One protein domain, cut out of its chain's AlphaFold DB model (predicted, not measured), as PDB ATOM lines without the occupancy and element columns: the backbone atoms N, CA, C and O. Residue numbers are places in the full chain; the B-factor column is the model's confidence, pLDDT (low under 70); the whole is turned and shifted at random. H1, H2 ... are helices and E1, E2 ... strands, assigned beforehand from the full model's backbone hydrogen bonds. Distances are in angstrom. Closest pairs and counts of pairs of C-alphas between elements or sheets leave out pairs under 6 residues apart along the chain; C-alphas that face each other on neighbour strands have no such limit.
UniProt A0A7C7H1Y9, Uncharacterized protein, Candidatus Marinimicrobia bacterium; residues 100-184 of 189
ATOM      1  N   GLU A 100      58.947  40.527  55.912       91.44
ATOM      2  CA  GLU A 100      60.346  40.680  56.288       91.44
ATOM      3  C   GLU A 100      60.975  41.732  55.360       91.44
ATOM      4  O   GLU A 100      61.073  41.552  54.144       91.44
ATOM      5  N   TRP A 101      61.364  42.878  55.930       88.25
ATOM      6  CA  TRP A 101      61.801  44.062  55.178       88.25
ATOM      7  C   TRP A 101      60.778  44.509  54.120       88.25
ATOM      8  O   TRP A 101      59.705  45.006  54.454       88.25
ATOM      9  N   SER A 102      61.128  44.384  52.839       86.06
ATOM     10  CA  SER A 102      60.311  44.778  51.691       86.06
ATOM     11  C   SER A 102      59.630  43.594  51.002       86.06
ATOM     12  O   SER A 102      59.079  43.761  49.916       86.06
ATOM     13  N   THR A 103      59.705  42.393  51.574       90.19
ATOM     14  CA  THR A 103      59.134  41.153  51.026       90.19
ATOM     15  C   THR A 103      58.278  40.442  52.069       90.19
ATOM     16  O   THR A 103      58.262  40.836  53.231       90.19
ATOM     17  N   TYR A 104      57.527  39.413  51.671       92.75
ATOM     18  CA  TYR A 104      56.821  38.571  52.639       92.75
ATOM     19  C   TYR A 104      57.814  37.769  53.484       92.75
ATOM     20  O   TYR A 104      58.877  37.400  52.990       92.75
ATOM     21  N   ASP A 105      57.456  37.495  54.736       94.81
ATOM     22  CA  ASP A 105      58.256  36.666  55.641       94.81
ATOM     23  C   ASP A 105      58.057  35.181  55.290       94.81
ATOM     24  O   ASP A 105      57.064  34.542  55.664       94.81
ATOM     25  N   ILE A 106      58.977  34.649  54.486       94.00
ATOM     26  CA  ILE A 106      58.944  33.277  53.985       94.00
ATOM     27  C   ILE A 106      59.893  32.421  54.813       94.00
ATOM     28  O   ILE A 106      61.104  32.600  54.791       94.00
ATOM     29  N   LYS A 107      59.327  31.425  55.495       93.50
ATOM     30  CA  LYS A 107      60.078  30.476  56.320       93.50
ATOM     31  C   LYS A 107      60.976  29.566  55.482       93.50
ATOM     32  O   LYS A 107      62.051  29.181  55.931       93.50
ATOM     33  N   ASP A 108      60.495  29.159  54.312       92.69
ATOM     34  CA  ASP A 108      61.206  28.253  53.414       92.69
ATOM     35  C   ASP A 108      60.805  28.533  51.964       92.69
ATOM     36  O   ASP A 108      59.664  28.294  51.562       92.69
ATOM     37  N   GLU A 109      61.751  29.042  51.176       91.81
ATOM     38  CA  GLU A 109      61.535  29.362  49.765       91.81
ATOM     39  C   GLU A 109      61.232  28.123  48.913       91.81
ATOM     40  O   GLU A 109      60.491  28.233  47.943       91.81
ATOM     41  N   ALA A 110      61.759  26.940  49.249       91.75
ATOM     42  CA  ALA A 110      61.550  25.734  48.447       91.75
ATOM     43  C   ALA A 110      60.119  25.200  48.586       91.75
ATOM     44  O   ALA A 110      59.519  24.743  47.612       91.75
ATOM     45  N   THR A 111      59.561  25.279  49.795       93.38
ATOM     46  CA  THR A 111      58.179  24.864  50.072       93.38
ATOM     47  C   THR A 111      57.179  26.011  49.958       93.38
ATOM     48  O   THR A 111      55.974  25.772  49.911       93.38
ATOM     49  N   GLY A 112      57.658  27.256  49.903       93.94
ATOM     50  CA  GLY A 112      56.844  28.467  49.883       93.94
ATOM     51  C   GLY A 112      56.152  28.770  51.214       93.94
ATOM     52  O   GLY A 112      55.255  29.608  51.237       93.94
ATOM     53  N   ALA A 113      56.502  28.091  52.309       95.12
ATOM     54  CA  ALA A 113      55.813  28.241  53.588       95.12
ATOM     55  C   ALA A 113      55.993  29.653  54.165       95.12
ATOM     56  O   ALA A 113      57.116  30.139  54.299       95.12
ATOM     57  N   VAL A 114      54.888  30.297  54.547       95.06
ATOM     58  CA  VAL A 114      54.916  31.618  55.188       95.06
ATOM     59  C   VAL A 114      55.179  31.458  56.686       95.06
ATOM     60  O   VAL A 114      54.628  30.566  57.338       95.06
ATOM     61  N   ASN A 115      56.045  32.299  57.246       94.88
ATOM     62  CA  ASN A 115      56.373  32.225  58.663       94.88
ATOM     63  C   ASN A 115      55.134  32.515  59.529       94.88
ATOM     64  O   ASN A 115      54.298  33.346  59.191       94.88
ATOM     65  N   GLY A 116      54.967  31.788  60.633       93.75
ATOM     66  CA  GLY A 116      53.814  31.954  61.531       93.75
ATOM     67  C   GLY A 116      52.440  31.530  60.979       93.75
ATOM     68  O   GLY A 116      51.464  31.622  61.721       93.75
ATOM     69  N   LEU A 117      52.334  31.035  59.736       93.19
ATOM     70  CA  LEU A 117      51.064  30.634  59.113       93.19
ATOM     71  C   LEU A 117      51.131  29.198  58.568       93.19
ATOM     72  O   LEU A 117      51.798  28.918  57.577       93.19
ATOM     73  N   GLU A 118      50.407  28.268  59.196       88.44
ATOM     74  CA  GLU A 118      50.556  26.827  58.933       88.44
ATOM     75  C   GLU A 118      50.123  26.383  57.524       88.44
ATOM     76  O   GLU A 118      50.768  25.521  56.921       88.44
ATOM     77  N   HIS A 119      49.047  26.973  56.999       89.38
ATOM     78  CA  HIS A 119      48.411  26.573  55.736       89.38
ATOM     79  C   HIS A 119      48.467  27.664  54.661       89.38
ATOM     80  O   HIS A 119      47.643  27.684  53.746       89.38
ATOM     81  N   VAL A 120      49.424  28.588  54.773       92.62
ATOM     82  CA  VAL A 120      49.616  29.675  53.809       92.62
ATOM     83  C   VAL A 120      50.956  29.495  53.111       92.62
ATOM     84  O   VAL A 120      52.000  29.373  53.750       92.62
ATOM     85  N   PHE A 121      50.906  29.490  51.779       94.50
ATOM     86  CA  PHE A 121      52.061  29.264  50.922       94.50
ATOM     87  C   PHE A 121      52.147  30.352  49.858       94.50
ATOM     88  O   PHE A 121      51.158  30.684  49.203       94.50
ATOM     89  N   GLY A 122      53.341  30.897  49.675       93.75
ATOM     90  CA  GLY A 122      53.659  31.827  48.612       93.75
ATOM     91  C   GLY A 122      54.218  31.118  47.380       93.75
ATOM     92  O   GLY A 122      54.864  30.075  47.467       93.75
ATOM     93  N   VAL A 123      53.993  31.698  46.200       94.62
ATOM     94  CA  VAL A 123      54.506  31.160  44.935       94.62
ATOM     95  C   VAL A 123      55.000  32.258  43.996       94.62
ATOM     96  O   VAL A 123      54.584  33.416  44.057       94.62
ATOM     97  N   GLY A 124      55.864  31.876  43.058       91.56
ATOM     98  CA  GLY A 124      56.225  32.722  41.928       91.56
ATOM     99  C   GLY A 124      57.118  33.900  42.311       91.56
ATOM    100  O   GLY A 124      58.065  33.752  43.080       91.56
ATOM    101  N   ASN A 125      56.869  35.072  41.725       89.00
ATOM    102  CA  ASN A 125      57.750  36.229  41.905       89.00
ATOM    103  C   ASN A 125      57.718  36.802  43.328       89.00
ATOM    104  O   ASN A 125      58.711  37.382  43.748       89.00
ATOM    105  N   ALA A 126      56.616  36.601  44.058       86.38
ATOM    106  CA  ALA A 126      56.490  37.020  45.453       86.38
ATOM    107  C   ALA A 126      57.508  36.334  46.381       86.38
ATOM    108  O   ALA A 126      57.791  36.863  47.446       86.38
ATOM    109  N   ILE A 127      58.052  35.187  45.954       88.56
ATOM    110  CA  ILE A 127      59.061  34.408  46.685       88.56
ATOM    111  C   ILE A 127      60.404  34.492  45.978       88.56
ATOM    112  O   ILE A 127      61.412  34.869  46.552       88.56
ATOM    113  N   THR A 128      60.415  34.207  44.677       85.06
ATOM    114  CA  THR A 128      61.671  34.080  43.932       85.06
ATOM    115  C   THR A 128      62.366  35.419  43.668       85.06
ATOM    116  O   THR A 128      63.571  35.428  43.431       85.06
ATOM    117  N   GLY A 129      61.622  36.531  43.579       82.94
ATOM    118  CA  GLY A 129      62.150  37.863  43.250       82.94
ATOM    119  C   GLY A 129      62.812  38.005  41.866       82.94
ATOM    120  O   GLY A 129      63.363  39.058  41.551       82.94
ATOM    121  N   LYS A 130      62.794  36.970  41.006       79.62
ATOM    122  CA  LYS A 130      63.628  36.925  39.780       79.62
ATOM    123  C   LYS A 130      62.999  37.580  38.548       79.62
ATOM    124  O   LYS A 130      63.647  37.642  37.503       79.62
ATOM    125  N   GLY A 131      61.731  37.990  38.605       78.75
ATOM    126  CA  GLY A 131      61.026  38.630  37.489       78.75
ATOM    127  C   GLY A 131      60.949  37.774  36.216       78.75
ATOM    128  O   GLY A 131      60.900  38.305  35.108       78.75
ATOM    129  N   ASN A 132      60.989  36.441  36.344       84.75
ATOM    130  CA  ASN A 132      61.010  35.507  35.217       84.75
ATOM    131  C   ASN A 132      59.816  34.544  35.269       84.75
ATOM    132  O   ASN A 132      59.652  33.790  36.231       84.75
ATOM    133  N   ILE A 133      59.019  34.526  34.194       87.25
ATOM    134  CA  ILE A 133      57.793  33.716  34.085       87.25
ATOM    135  C   ILE A 133      58.092  32.220  34.211       87.25
ATOM    136  O   ILE A 133      57.390  31.505  34.923       87.25
ATOM    137  N   ARG A 134      59.138  31.723  33.539       87.88
ATOM    138  CA  ARG A 134      59.488  30.296  33.575       87.88
ATOM    139  C   ARG A 134      59.930  29.879  34.974       87.88
ATOM    140  O   ARG A 134      59.489  28.833  35.437       87.88
ATOM    141  N   VAL A 135      60.761  30.690  35.628       88.25
ATOM    142  CA  VAL A 135      61.203  30.430  37.008       88.25
ATOM    143  C   VAL A 135      60.007  30.430  37.954       88.25
ATOM    144  O   VAL A 135      59.806  29.459  38.673       88.25
ATOM    145  N   SER A 136      59.161  31.459  37.872       91.12
ATOM    146  CA  SER A 136      57.967  31.578  38.713       91.12
ATOM    147  C   SER A 136      57.029  30.385  38.534       91.12
ATOM    148  O   SER A 136      56.523  29.839  39.511       91.12
ATOM    149  N   ARG A 137      56.824  29.939  37.289       93.19
ATOM    150  CA  ARG A 137      55.975  28.787  36.974       93.19
ATOM    151  C   ARG A 137      56.540  27.477  37.516       93.19
ATOM    152  O   ARG A 137      55.769  26.655  37.990       93.19
ATOM    153  N   ASN A 138      57.848  27.259  37.401       92.94
ATOM    154  CA  ASN A 138      58.478  26.043  37.912       92.94
ATOM    155  C   ASN A 138      58.391  25.987  39.440       92.94
ATOM    156  O   ASN A 138      57.853  25.020  39.961       92.94
ATOM    157  N   HIS A 139      58.758  27.076  40.117       94.44
ATOM    158  CA  HIS A 139      58.599  27.206  41.565       94.44
ATOM    159  C   HIS A 139      57.151  26.961  42.006       94.44
ATOM    160  O   HIS A 139      56.887  26.213  42.935       94.44
ATOM    161  N   SER A 140      56.178  27.560  41.312       95.31
ATOM    162  CA  SER A 140      54.758  27.366  41.649       95.31
ATOM    163  C   SER A 140      54.324  25.901  41.539       95.31
ATOM    164  O   SER A 140      53.467  25.467  42.299       95.31
ATOM    165  N   ARG A 141      54.897  25.131  40.601       95.62
ATOM    166  CA  ARG A 141      54.612  23.693  40.463       95.62
ATOM    167  C   ARG A 141      55.226  22.877  41.591       95.62
ATOM    168  O   ARG A 141      54.565  21.972  42.078       95.62
ATOM    169  N   GLU A 142      56.453  23.198  41.982       95.75
ATOM    170  CA  GLU A 142      57.160  22.530  43.080       95.75
ATOM    171  C   GLU A 142      56.418  22.741  44.406       95.75
ATOM    172  O   GLU A 142      56.063  21.770  45.068       95.75
ATOM    173  N   VAL A 143      56.050  23.988  44.720       95.56
ATOM    174  CA  VAL A 143      55.233  24.305  45.904       95.56
ATOM    175  C   VAL A 143      53.870  23.608  45.853       95.56
ATOM    176  O   VAL A 143      53.436  23.027  46.844       95.56
ATOM    177  N   ALA A 144      53.187  23.619  44.702       93.75
ATOM    178  CA  ALA A 144      51.887  22.960  44.576       93.75
ATOM    179  C   ALA A 144      51.969  21.441  44.803       93.75
ATOM    180  O   ALA A 144      51.095  20.885  45.467       93.75
ATOM    181  N   ALA A 145      53.009  20.780  44.282       93.50
ATOM    182  CA  ALA A 145      53.251  19.360  44.525       93.50
ATOM    183  C   ALA A 145      53.524  19.096  46.013       93.50
ATOM    184  O   ALA A 145      52.874  18.240  46.606       93.50
ATOM    185  N   PHE A 146      54.382  19.905  46.642       93.38
ATOM    186  CA  PHE A 146      54.664  19.801  48.074       93.38
ATOM    187  C   PHE A 146      53.392  19.894  48.926       93.38
ATOM    188  O   PHE A 146      53.169  19.048  49.793       93.38
ATOM    189  N   VAL A 147      52.539  20.890  48.667       92.06
ATOM    190  CA  VAL A 147      51.276  21.075  49.396       92.06
ATOM    191  C   VAL A 147      50.338  19.886  49.178       92.06
ATOM    192  O   VAL A 147      49.760  19.388  50.143       92.06
ATOM    193  N   ALA A 148      50.207  19.406  47.940       88.69
ATOM    194  CA  ALA A 148      49.356  18.261  47.627       88.69
ATOM    195  C   ALA A 148      49.829  16.971  48.321       88.69
ATOM    196  O   ALA A 148      49.011  16.190  48.792       88.69
ATOM    197  N   GLU A 149      51.136  16.755  48.406       89.31
ATOM    198  CA  GLU A 149      51.708  15.527  48.962       89.31
ATOM    199  C   GLU A 149      51.784  15.538  50.493       89.31
ATOM    200  O   GLU A 149      51.659  14.488  51.113       89.31
ATOM    201  N   ASN A 150      51.986  16.708  51.111       87.88
ATOM    202  CA  ASN A 150      52.353  16.791  52.530       87.88
ATOM    203  C   ASN A 150      51.327  17.516  53.404       87.88
ATOM    204  O   ASN A 150      51.468  17.510  54.625       87.88
ATOM    205  N   ARG A 151      50.353  18.222  52.813       82.69
ATOM    206  CA  ARG A 151      49.461  19.137  53.550       82.69
ATOM    207  C   ARG A 151      47.977  18.934  53.259       82.69
ATOM    208  O   ARG A 151      47.163  19.701  53.770       82.69
ATOM    209  N   LEU A 152      47.613  17.929  52.463       73.81
ATOM    210  CA  LEU A 152      46.217  17.520  52.337       73.81
ATOM    211  C   LEU A 152      45.773  16.796  53.610       73.81
ATOM    212  O   LEU A 152      46.497  15.966  54.151       73.81
ATOM    213  N   VAL A 153      44.578  17.135  54.083       71.12
ATOM    214  CA  VAL A 153      43.972  16.522  55.269       71.12
ATOM    215  C   VAL A 153      43.456  15.132  54.892       71.12
ATOM    216  O   VAL A 153      42.710  15.010  53.918       71.12
ATOM    217  N   GLU A 154      43.837  14.098  55.647       67.25
ATOM    218  CA  GLU A 154      43.446  12.703  55.369       67.25
ATOM    219  C   GLU A 154      41.921  12.500  55.407       67.25
ATOM    220  O   GLU A 154      41.373  11.758  54.592       67.25
ATOM    221  N   ASP A 155      41.224  13.237  56.276       73.62
ATOM    222  CA  ASP A 155      39.776  13.118  56.493       73.62
ATOM    223  C   ASP A 155      38.920  13.898  55.473       73.62
ATOM    224  O   ASP A 155      37.692  13.963  55.581       73.62
ATOM    225  N   GLY A 156      39.551  14.492  54.456       70.31
ATOM    226  CA  GLY A 156      38.877  15.338  53.475       70.31
ATOM    227  C   GLY A 156      38.514  16.724  54.018       70.31
ATOM    228  O   GLY A 156      38.928  17.141  55.096       70.31
ATOM    229  N   VAL A 157      37.775  17.495  53.219       76.19
ATOM    230  CA  VAL A 157      37.430  18.893  53.519       76.19
ATOM    231  C   VAL A 157      35.913  19.048  53.524       76.19
ATOM    232  O   VAL A 157      35.247  18.616  52.581       76.19
ATOM    233  N   ASP A 158      35.362  19.725  54.534       85.62
ATOM    234  CA  ASP A 158      33.964  20.165  54.517       85.62
ATOM    235  C   ASP A 158      33.783  21.266  53.460       85.62
ATOM    236  O   ASP A 158      33.997  22.460  53.697       85.62
ATOM    237  N   VAL A 159      33.381  20.844  52.263       87.00
ATOM    238  CA  VAL A 159      33.181  21.709  51.098       87.00
ATOM    239  C   VAL A 159      32.148  22.806  51.366       87.00
ATOM    240  O   VAL A 159      32.282  23.907  50.825       87.00
ATOM    241  N   GLU A 160      31.125  22.547  52.184       91.62
ATOM    242  CA  GLU A 160      30.076  23.536  52.433       91.62
ATOM    243  C   GLU A 160      30.574  24.633  53.374       91.62
ATOM    244  O   GLU A 160      30.350  25.817  53.105       91.62
ATOM    245  N   SER A 161      31.359  24.274  54.396       89.12
ATOM    246  CA  SER A 161      32.048  25.257  55.244       89.12
ATOM    247  C   SER A 161      32.953  26.190  54.428       89.12
ATOM    248  O   SER A 161      32.897  27.417  54.580       89.12
ATOM    249  N   VAL A 162      33.710  25.634  53.474       86.69
ATOM    250  CA  VAL A 162      34.583  26.400  52.577       86.69
ATOM    251  C   VAL A 162      33.756  27.319  51.682       86.69
ATOM    252  O   VAL A 162      34.072  28.501  51.558       86.69
ATOM    253  N   ARG A 163      32.659  26.828  51.094       90.62
ATOM    254  CA  ARG A 163      31.756  27.647  50.266       90.62
ATOM    255  C   ARG A 163      31.135  28.799  51.047       90.62
ATOM    256  O   ARG A 163      31.059  29.910  50.517       90.62
ATOM    257  N   MET A 164      30.715  28.563  52.289       93.25
ATOM    258  CA  MET A 164      30.209  29.617  53.169       93.25
ATOM    259  C   MET A 164      31.286  30.668  53.442       93.25
ATOM    260  O   MET A 164      31.021  31.865  53.299       93.25
ATOM    261  N   LYS A 165      32.518  30.236  53.739       90.38
ATOM    262  CA  LYS A 165      33.633  31.158  53.975       90.38
ATOM    263  C   LYS A 165      33.993  31.972  52.735       90.38
ATOM    264  O   LYS A 165      34.195  33.181  52.837       90.38
ATOM    265  N   VAL A 166      34.009  31.343  51.558       89.12
ATOM    266  CA  VAL A 166      34.223  32.029  50.277       89.12
ATOM    267  C   VAL A 166      33.167  33.113  50.080       89.12
ATOM    268  O   VAL A 166      33.534  34.260  49.849       89.12
ATOM    269  N   LYS A 167      31.872  32.812  50.250       91.81
ATOM    270  CA  LYS A 167      30.799  33.819  50.131       91.81
ATOM    271  C   LYS A 167      30.968  34.982  51.116       91.81
ATOM    272  O   LYS A 167      30.727  36.132  50.750       91.81
ATOM    273  N   GLU A 168      31.401  34.707  52.348       93.12
ATOM    274  CA  GLU A 168      31.686  35.746  53.345       93.12
ATOM    275  C   GLU A 168      32.809  36.690  52.881       93.12
ATOM    276  O   GLU A 168      32.650  37.912  52.942       93.12
ATOM    277  N   LEU A 169      33.921  36.134  52.389       89.94
ATOM    278  CA  LEU A 169      35.064  36.899  51.880       89.94
ATOM    279  C   LEU A 169      34.707  37.690  50.618       89.94
ATOM    280  O   LEU A 169      35.065  38.860  50.507       89.94
ATOM    281  N   GLN A 170      33.940  37.092  49.704       90.00
ATOM    282  CA  GLN A 170      33.431  37.772  48.514       90.00
ATOM    283  C   GLN A 170      32.588  38.994  48.900       90.00
ATOM    284  O   GLN A 170      32.834  40.089  48.400       90.00
ATOM    285  N   ARG A 171      31.675  38.851  49.873       90.75
ATOM    286  CA  ARG A 171      30.879  39.973  50.394       90.75
ATOM    287  C   ARG A 171      31.753  41.070  51.006       90.75
ATOM    288  O   ARG A 171      31.500  42.241  50.747       90.75
ATOM    289  N   LYS A 172      32.777  40.707  51.789       89.25
ATOM    290  CA  LYS A 172      33.739  41.666  52.367       89.25
ATOM    291  C   LYS A 172      34.498  42.442  51.289       89.25
ATOM    292  O   LYS A 172      34.688  43.641  51.434       89.25
ATOM    293  N   ALA A 173      34.866  41.776  50.198       87.19
ATOM    294  CA  ALA A 173      35.520  42.393  49.047       87.19
ATOM    295  C   ALA A 173      34.549  43.137  48.103       87.19
ATOM    296  O   ALA A 173      34.969  43.632  47.059       87.19
ATOM    297  N   GLY A 174      33.242  43.173  48.400       90.38
ATOM    298  CA  GLY A 174      32.228  43.725  47.495       90.38
ATOM    299  C   GLY A 174      32.066  42.936  46.186       90.38
ATOM    300  O   GLY A 174      31.503  43.447  45.221       90.38
ATOM    301  N   TYR A 175      32.566  41.699  46.126       92.06
ATOM    302  CA  TYR A 175      32.518  40.835  44.954       92.06
ATOM    303  C   TYR A 175      31.270  39.949  44.975       92.06
ATOM    304  O   TYR A 175      31.012  39.236  45.939       92.06
ATOM    305  N   ASN A 176      30.495  39.961  43.890       89.19
ATOM    306  CA  ASN A 176      29.252  39.190  43.759       89.19
ATOM    307  C   ASN A 176      29.345  38.042  42.738       89.19
ATOM    308  O   ASN A 176      28.322  37.505  42.321       89.19
ATOM    309  N   GLY A 177      30.556  37.690  42.294       87.25
ATOM    310  CA  GLY A 177      30.776  36.673  41.261       87.25
ATOM    311  C   GLY A 177      30.870  37.217  39.830       87.25
ATOM    312  O   GLY A 177      31.259  36.475  38.931       87.25
ATOM    313  N   ASN A 178      30.575  38.501  39.591       91.81
ATOM    314  CA  ASN A 178      30.774  39.133  38.285       91.81
ATOM    315  C   ASN A 178      32.114  39.877  38.233       91.81
ATOM    316  O   ASN A 178      32.201  41.063  38.555       91.81
ATOM    317  N   TYR A 179      33.166  39.173  37.808       87.25
ATOM    318  CA  TYR A 179      34.528  39.718  37.777       87.25
ATOM    319  C   TYR A 179      34.644  40.983  36.925       87.25
ATOM    320  O   TYR A 179      35.237  41.964  37.363       87.25
ATOM    321  N   LYS A 180      34.025  41.002  35.736       89.94
ATOM    322  CA  LYS A 180      34.097  42.159  34.828       89.94
ATOM    323  C   LYS A 180      33.513  43.420  35.466       89.94
ATOM    324  O   LYS A 180      34.144  44.469  35.411       89.94
ATOM    325  N   ALA A 181      32.331  43.307  36.076       91.62
ATOM    326  CA  ALA A 181      31.681  44.440  36.734       91.62
ATOM    327  C   ALA A 181      32.453  44.893  37.980       91.62
ATOM    328  O   ALA A 181      32.623  46.087  38.200       91.62
ATOM    329  N   TRP A 182      32.955  43.941  38.770       91.94
ATOM    330  CA  TRP A 182      33.720  44.248  39.974       91.94
ATOM    331  C   TRP A 182      35.033  44.972  39.661       91.94
ATOM    332  O   TRP A 182      35.324  45.977  40.302       91.94
ATOM    333  N   VAL A 183      35.783  44.535  38.642       89.25
ATOM    334  CA  VAL A 183      37.001  45.231  38.194       89.25
ATOM    335  C   VAL A 183      36.676  46.633  37.693       89.25
ATOM    336  O   VAL A 183      37.334  47.576  38.101       89.25
ATOM    337  N   ALA A 184      35.642  46.798  36.864       89.44
ATOM    338  CA  ALA A 184      35.261  48.122  36.370       89.44
ATOM    339  C   ALA A 184      34.905  49.107  37.501       89.44
ATOM    340  O   ALA A 184      35.149  50.299  37.362       89.44
TER     341      ALA A 184
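Overview. This is residues 100 to 184 of the 189 residues of an uncharacterized protein of Candidatus Marinimicrobia bacterium (UniProt A0A7C7H1Y9). What shape? Across an empty gap stand two arms, E1, H1 and H2 in one, H3 and H4 in the other, joined by the H2 to H3 link. What builds it? The 85 printed residues hold one named strand, then four named helices, mostly helix in class. The whole is loose, radius of gyration of the C-alphas 15.9 A, and spans 39 by 34 by 26 A.

Arrangement. What pairs? E1, residues 106 to 108, pairs antiparallel with residues 113 to 114, with no named strand. What touches? H1, residues 125 to 128, touches residues 135 to 139 alone of H2, residues 133 to 150; C-alphas 125 and 136 are closest, 5.6 A apart. H3, residues 159 to 172, and H4, residues 179 to 184, touch no helix; in H2, H3 and H4 every O i to N i+4 pair is within hydrogen-bond range.

Along the chain. Where does E1 begin? C-alpha 106 is at (58.944, 33.277, 53.985). Where does H4 end? C-alpha 184 is at (35.261, 48.122, 36.370).

Size, cuts and confidence. Which link is long? E1 to H1 is. Any cut? The printed part has none; residue 154 alone has pLDDT under 70.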